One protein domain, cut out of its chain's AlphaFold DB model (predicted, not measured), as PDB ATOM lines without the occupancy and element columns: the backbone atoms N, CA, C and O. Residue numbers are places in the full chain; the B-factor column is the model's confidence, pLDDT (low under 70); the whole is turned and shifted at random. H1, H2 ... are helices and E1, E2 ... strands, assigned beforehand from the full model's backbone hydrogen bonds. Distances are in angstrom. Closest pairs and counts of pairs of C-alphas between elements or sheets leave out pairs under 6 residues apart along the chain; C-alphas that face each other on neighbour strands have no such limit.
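Overview. This is residues 3 to 57 of the 80 residues of the protein "HrpB_C domain-containing protein" of Caulobacterales bacterium GWE1_67_11 (UniProt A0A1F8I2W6). A small two-strand hairpin, E1 and E2, has two short helices, H1 and H2, loosely over one face, while the long unnamed stretch 3 to 21 loops round Gly 15 at one end of the long axis, opposite H2. The 55 printed residues run E1, E2, H1, H2, the strands antiparallel; the class is mixed, with 26 residues in named elements, under half. It is only just compact, close to loose, with radius of gyration of the C-alphas 12.0 A, elongated, spanning 39 by 22 by 16 A.

Along the chain. Find C-alpha 22 at (176.913, 202.701, 208.992), where E1, residues 22 to 25, begins. E2 is residues 31 to 35, 11.0 A long. H1 is residues 38 to 43; H2, residues 46 to 56, runs 15.1 A to C-alpha 56 at (188.188, 184.437, 211.403).

Arrangement. In the hairpin E1 and E2, find N 22 and O 35, 2.8 A apart, within hydrogen-bond range. The closest C-alphas of E2 and H2, Val 32 and Val 49, are 7.7 A apart. H1 and H2 meet only through their link. Both have every O i to N i+4 pair within hydrogen-bond range.

Size, cuts and confidence. The C-alphas of Gly 15 and Gly 55, the farthest apart, are 38.9 A apart. The printed part has no cut, the three links between named elements are tight, and no printed residue is under 70 in pLDDT.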
ATOM      1  N   GLU A   3     185.710 197.928 202.118       94.12
ATOM      2  CA  GLU A   3     185.315 198.988 201.178       94.12
ATOM      3  C   GLU A   3     185.462 200.420 201.705       94.12
ATOM      4  O   GLU A   3     185.509 201.354 200.916       94.12
ATOM      5  N   LEU A   4     185.505 200.600 203.025       95.81
ATOM      6  CA  LEU A   4     185.576 201.907 203.678       95.81
ATOM      7  C   LEU A   4     186.981 202.231 204.202       95.81
ATOM      8  O   LEU A   4     187.149 203.242 204.882       95.81
ATOM      9  N   PHE A   5     187.988 201.397 203.920       96.50
ATOM     10  CA  PHE A   5     189.375 201.779 204.192       96.50
ATOM     11  C   PHE A   5     189.740 203.048 203.412       96.50
ATOM     12  O   PHE A   5     189.227 203.283 202.317       96.50
ATOM     13  N   GLY A   6     190.578 203.893 204.004       96.38
ATOM     14  CA  GLY A   6     190.946 205.191 203.434       96.38
ATOM     15  C   GLY A   6     189.935 206.311 203.706       96.38
ATOM     16  O   GLY A   6     190.222 207.481 203.463       96.38
ATOM     17  N   VAL A   7     188.739 205.992 204.215       96.75
ATOM     18  CA  VAL A   7     187.711 207.002 204.495       96.75
ATOM     19  C   VAL A   7     187.979 207.652 205.854       96.75
ATOM     20  O   VAL A   7     187.689 207.069 206.901       96.75
ATOM     21  N   VAL A   8     188.507 208.878 205.817       96.25
ATOM     22  CA  VAL A   8     188.858 209.694 206.998       96.25
ATOM     23  C   VAL A   8     187.803 210.727 207.390       96.25
ATOM     24  O   VAL A   8     187.879 211.304 208.469       96.25
ATOM     25  N   THR A   9     186.794 210.934 206.546       96.62
ATOM     26  CA  THR A   9     185.651 211.811 206.825       96.62
ATOM     27  C   THR A   9     184.387 210.972 206.844       96.62
ATOM     28  O   THR A   9     184.127 210.218 205.906       96.62
ATOM     29  N   HIS A  10     183.590 211.084 207.907       97.56
ATOM     30  CA  HIS A  10     182.363 210.304 208.012       97.56
ATOM     31  C   HIS A  10     181.351 210.707 206.916       97.56
ATOM     32  O   HIS A  10     181.084 211.899 206.753       97.56
ATOM     33  N   PRO A  11     180.766 209.749 206.169       97.06
ATOM     34  CA  PRO A  11     179.783 210.047 205.132       97.06
ATOM     35  C   PRO A  11     178.505 210.701 205.670       97.06
ATOM     36  O   PRO A  11     177.921 210.275 206.667       97.06
ATOM     37  N   THR A  12     178.018 211.702 204.944       98.19
ATOM     38  CA  THR A  12     176.821 212.479 205.292       98.19
ATOM     39  C   THR A  12     175.937 212.698 204.069       98.19
ATOM     40  O   THR A  12     176.441 212.774 202.949       98.19
ATOM     41  N   VAL A  13     174.640 212.904 204.284       96.81
ATOM     42  CA  VAL A  13     173.674 213.329 203.257       96.81
ATOM     43  C   VAL A  13     173.076 214.699 203.590       96.81
ATOM     44  O   VAL A  13     173.332 215.267 204.655       96.81
ATOM     45  N   GLY A  14     172.311 215.272 202.655       96.94
ATOM     46  CA  GLY A  14     171.711 216.601 202.824       96.94
ATOM     47  C   GLY A  14     172.750 217.725 202.877       96.94
ATOM     48  O   GLY A  14     172.587 218.668 203.648       96.94
ATOM     49  N   GLY A  15     173.843 217.594 202.115       94.44
ATOM     50  CA  GLY A  15     174.924 218.585 202.074       94.44
ATOM     51  C   GLY A  15     175.711 218.691 203.382       94.44
ATOM     52  O   GLY A  15     176.004 219.796 203.819       94.44
ATOM     53  N   GLY A  16     175.998 217.565 204.044       94.56
ATOM     54  CA  GLY A  16     176.758 217.559 205.303       94.56
ATOM     55  C   GLY A  16     175.913 217.528 206.574       94.56
ATOM     56  O   GLY A  16     176.456 217.383 207.663       94.56
ATOM     57  N   ARG A  17     174.588 217.658 206.464       96.00
ATOM     58  CA  ARG A  17     173.713 217.877 207.628       96.00
ATOM     59  C   ARG A  17     173.349 216.608 208.386       96.00
ATOM     60  O   ARG A  17     173.077 216.674 209.580       96.00
ATOM     61  N   VAL A  18     173.288 215.470 207.698       97.44
ATOM     62  CA  VAL A  18     172.794 214.220 208.287       97.44
ATOM     63  C   VAL A  18     173.869 213.138 208.172       97.44
ATOM     64  O   VAL A  18     174.106 212.655 207.062       97.44
ATOM     65  N   PRO A  19     174.528 212.738 209.277       97.38
ATOM     66  CA  PRO A  19     175.493 211.642 209.263       97.38
ATOM     67  C   PRO A  19     174.797 210.296 209.061       97.38
ATOM     68  O   PRO A  19     173.721 210.041 209.616       97.38
ATOM     69  N   LEU A  20     175.419 209.427 208.265       97.81
ATOM     70  CA  LEU A  20     174.883 208.101 207.984       97.81
ATOM     71  C   LEU A  20     175.141 207.141 209.152       97.81
ATOM     72  O   LEU A  20     176.254 207.000 209.640       97.81
ATOM     73  N   THR A  21     174.130 206.380 209.565       97.88
ATOM     74  CA  THR A  21     174.390 205.206 210.409       97.88
ATOM     75  C   THR A  21     174.965 204.096 209.537       97.88
ATOM     76  O   THR A  21     174.258 203.527 208.706       97.88
ATOM     77  N   LEU A  22     176.236 203.761 209.730       97.56
ATOM     78  CA  LEU A  22     176.913 202.701 208.992       97.56
ATOM     79  C   LEU A  22     176.874 201.393 209.778       97.56
ATOM     80  O   LEU A  22     177.357 201.329 210.906       97.56
ATOM     81  N   SER A  23     176.354 200.333 209.158       97.94
ATOM     82  CA  SER A  23     176.558 198.957 209.619       97.94
ATOM     83  C   SER A  23     177.785 198.380 208.918       97.94
ATOM     84  O   SER A  23     177.778 198.106 207.717       97.94
ATOM     85  N   LEU A  24     178.881 198.245 209.658       96.69
ATOM     86  CA  LEU A  24     180.148 197.745 209.151       96.69
ATOM     87  C   LEU A  24     180.127 196.219 209.153       96.69
ATOM     88  O   LEU A  24     180.089 195.578 210.203       96.69
ATOM     89  N   LEU A  25     180.149 195.645 207.951       96.12
ATOM     90  CA  LEU A  25     180.007 194.205 207.755       96.12
ATOM     91  C   LEU A  25     181.352 193.489 207.597       96.12
ATOM     92  O   LEU A  25     182.265 194.010 206.942       96.12
ATOM     93  N   SER A  26     181.423 192.266 208.122       95.06
ATOM     94  CA  SER A  26     182.488 191.298 207.845       95.06
ATOM     95  C   SER A  26     182.433 190.799 206.389       95.06
ATOM     96  O   SER A  26     181.432 191.021 205.700       95.06
ATOM     97  N   PRO A  27     183.455 190.062 205.910       93.50
ATOM     98  CA  PRO A  27     183.426 189.433 204.587       93.50
ATOM     99  C   PRO A  27     182.208 188.535 204.343       93.50
ATOM    100  O   PRO A  27     181.683 188.494 203.237       93.50
ATOM    101  N   ALA A  28     181.701 187.867 205.384       93.88
ATOM    102  CA  ALA A  28     180.495 187.037 205.302       93.88
ATOM    103  C   ALA A  28     179.185 187.844 205.416       93.88
ATOM    104  O   ALA A  28     178.137 187.277 205.721       93.88
ATOM    105  N   ARG A  29     179.241 189.170 205.228       93.50
ATOM    106  CA  ARG A  29     178.114 190.117 205.324       93.50
ATOM    107  C   ARG A  29     177.387 190.110 206.674       93.50
ATOM    108  O   ARG A  29     176.211 190.453 206.746       93.50
ATOM    109  N   ARG A  30     178.087 189.757 207.757       95.31
ATOM    110  CA  ARG A  30     177.549 189.837 209.124       95.31
ATOM    111  C   ARG A  30     177.899 191.190 209.752       95.31
ATOM    112  O   ARG A  30     179.047 191.611 209.593       95.31
ATOM    113  N   PRO A  31     176.972 191.863 210.456       96.50
ATOM    114  CA  PRO A  31     177.282 193.089 211.188       96.50
ATOM    115  C   PRO A  31     178.364 192.853 212.242       96.50
ATOM    116  O   PRO A  31     178.293 191.881 212.992       96.50
ATOM    117  N   VAL A  32     179.358 193.739 212.282       95.94
ATOM    118  CA  VAL A  32     180.452 193.714 213.268       95.94
ATOM    119  C   VAL A  32     180.388 194.936 214.176       95.94
ATOM    120  O   VAL A  32     180.567 194.818 215.379       95.94
ATOM    121  N   GLN A  33     180.103 196.104 213.602       96.81
ATOM    122  CA  GLN A  33     179.954 197.361 214.327       96.81
ATOM    123  C   GLN A  33     178.878 198.201 213.647       96.81
ATOM    124  O   GLN A  33     178.796 198.221 212.420       96.81
ATOM    125  N   VAL A  34     178.097 198.938 214.430       97.19
ATOM    126  CA  VAL A  34     177.254 200.025 213.924       97.19
ATOM    127  C   VAL A  34     177.838 201.342 214.425       97.19
ATOM    128  O   VAL A  34     178.168 201.449 215.606       97.19
ATOM    129  N   THR A  35     178.027 202.325 213.547       97.06
ATOM    130  CA  THR A  35     178.617 203.618 213.926       97.06
ATOM    131  C   THR A  35     178.043 204.788 213.127       97.06
ATOM    132  O   THR A  35     177.677 204.634 211.964       97.06
ATOM    133  N   LYS A  36     177.995 205.967 213.754       97.31
ATOM    134  CA  LYS A  36     177.803 207.287 213.114       97.31
ATOM    135  C   LYS A  36     179.083 208.138 213.141       97.31
ATOM    136  O   LYS A  36     179.057 209.317 212.814       97.31
ATOM    137  N   ASP A  37     180.191 207.534 213.558       97.12
ATOM    138  CA  ASP A  37     181.517 208.132 213.620       97.12
ATOM    139  C   ASP A  37     182.531 207.098 213.113       97.12
ATOM    140  O   ASP A  37     182.926 206.157 213.809       97.12
ATOM    141  N   LEU A  38     182.862 207.215 211.828       97.75
ATOM    142  CA  LEU A  38     183.788 206.294 211.172       97.75
ATOM    143  C   LEU A  38     185.250 206.604 211.553       97.75
ATOM    144  O   LEU A  38     185.969 205.657 211.871       97.75
ATOM    145  N   PRO A  39     185.689 207.878 211.608       97.62
ATOM    146  CA  PRO A  39     187.020 208.223 212.112       97.62
ATOM    147  C   PRO A  39     187.253 207.769 213.557       97.62
ATOM    148  O   PRO A  39     188.285 207.157 213.843       97.62
ATOM    149  N   GLY A  40     186.280 207.972 214.452       97.75
ATOM    150  CA  GLY A  40     186.364 207.483 215.830       97.75
ATOM    151  C   GLY A  40     186.413 205.957 215.920       97.75
ATOM    152  O   GLY A  40     187.151 205.406 216.735       97.75
ATOM    153  N   PHE A  41     185.703 205.247 215.034       97.69
ATOM    154  CA  PHE A  41     185.824 203.790 214.923       97.69
ATOM    155  C   PHE A  41     187.249 203.356 214.547       97.69
ATOM    156  O   PHE A  41     187.802 202.462 215.191       97.69
ATOM    157  N   TRP A  42     187.853 204.001 213.542       97.19
ATOM    158  CA  TRP A  42     189.220 203.710 213.103       97.19
ATOM    159  C   TRP A  42     190.264 203.949 214.189       97.19
ATOM    160  O   TRP A  42     191.153 203.116 214.358       97.19
ATOM    161  N   ALA A  43     190.143 205.047 214.935       97.06
ATOM    162  CA  ALA A  43     191.070 205.389 216.013       97.06
ATOM    163  C   ALA A  43     190.849 204.568 217.299       97.06
ATOM    164  O   ALA A  43     191.764 204.434 218.106       97.06
ATOM    165  N   GLY A  44     189.639 204.039 217.504       96.69
ATOM    166  CA  GLY A  44     189.243 203.336 218.723       96.69
ATOM    167  C   GLY A  44     189.079 201.831 218.529       96.69
ATOM    168  O   GLY A  44     190.039 201.057 218.554       96.69
ATOM    169  N   SER A  45     187.829 201.383 218.384       96.25
ATOM    170  CA  SER A  45     187.474 199.959 218.462       96.25
ATOM    171  C   SER A  45     187.935 199.114 217.270       96.25
ATOM    172  O   SER A  45     187.847 197.881 217.328       96.25
ATOM    173  N   TRP A  46     188.501 199.726 216.224       97.25
ATOM    174  CA  TRP A  46     189.122 199.004 215.118       97.25
ATOM    175  C   TRP A  46     190.175 197.995 215.574       97.25
ATOM    176  O   TRP A  46     190.175 196.880 215.063       97.25
ATOM    177  N   ALA A  47     191.041 198.322 216.537       97.50
ATOM    178  CA  ALA A  47     192.123 197.419 216.942       97.50
ATOM    179  C   ALA A  47     191.597 196.055 217.434       97.50
ATOM    180  O   ALA A  47     192.109 195.000 217.045       97.50
ATOM    181  N   ALA A  48     190.520 196.071 218.224       97.00
ATOM    182  CA  ALA A  48     189.859 194.861 218.704       97.00
ATOM    183  C   ALA A  48     189.162 194.104 217.562       97.00
ATOM    184  O   ALA A  48     189.341 192.891 217.417       97.00
ATOM    185  N   VAL A  49     188.430 194.823 216.702       97.06
ATOM    186  CA  VAL A  49     187.759 194.241 215.529       97.06
ATOM    187  C   VAL A  49     188.765 193.604 214.569       97.06
ATOM    188  O   VAL A  49     188.554 192.484 214.109       97.06
ATOM    189  N   ARG A  50     189.883 194.278 214.296       96.75
ATOM    190  CA  ARG A  50     190.986 193.790 213.464       96.75
ATOM    191  C   ARG A  50     191.521 192.464 213.994       96.75
ATOM    192  O   ARG A  50     191.742 191.554 213.200       96.75
ATOM    193  N   SER A  51     191.715 192.345 215.310       97.44
ATOM    194  CA  SER A  51     192.201 191.113 215.941       97.44
ATOM    195  C   SER A  51     191.244 189.935 215.713       97.44
ATOM    196  O   SER A  51     191.660 188.893 215.204       97.44
ATOM    197  N   ASP A  52     189.948 190.122 215.988       96.50
ATOM    198  CA  ASP A  52     188.926 189.083 215.775       96.50
ATOM    199  C   ASP A  52     188.781 188.718 214.285       96.50
ATOM    200  O   ASP A  52     188.794 187.543 213.904       96.50
ATOM    201  N   MET A  53     188.718 189.727 213.410       96.56
ATOM    202  CA  MET A  53     188.575 189.522 211.968       96.56
ATOM    203  C   MET A  53     189.793 188.834 211.348       96.56
ATOM    204  O   MET A  53     189.623 187.985 210.473       96.56
ATOM    205  N   ARG A  54     191.011 189.134 211.818       95.94
ATOM    206  CA  ARG A  54     192.235 188.457 211.364       95.94
ATOM    207  C   ARG A  54     192.220 186.968 211.699       95.94
ATOM    208  O   ARG A  54     192.671 186.179 210.871       95.94
ATOM    209  N   GLY A  55     191.679 186.585 212.857       96.19
ATOM    210  CA  GLY A  55     191.505 185.181 213.238       96.19
ATOM    211  C   GLY A  55     190.470 184.453 212.374       96.19
ATOM    212  O   GLY A  55     190.746 183.373 211.855       96.19
ATOM    213  N   ARG A  56     189.294 185.059 212.164       95.75
ATOM    214  CA  ARG A  56     188.188 184.437 211.403       95.75
ATOM    215  C   ARG A  56     188.405 184.432 209.889       95.75
ATOM    216  O   ARG A  56     187.934 183.527 209.203       95.75
ATOM    217  N   TYR A  57     189.088 185.442 209.355       95.06
ATOM    218  CA  TYR A  57     189.225 185.689 207.918       95.06
ATOM    219  C   TYR A  57     190.687 185.989 207.532       95.06
ATOM    220  O   TYR A  57     190.990 187.080 207.037       95.06
TER     221      TYR A  57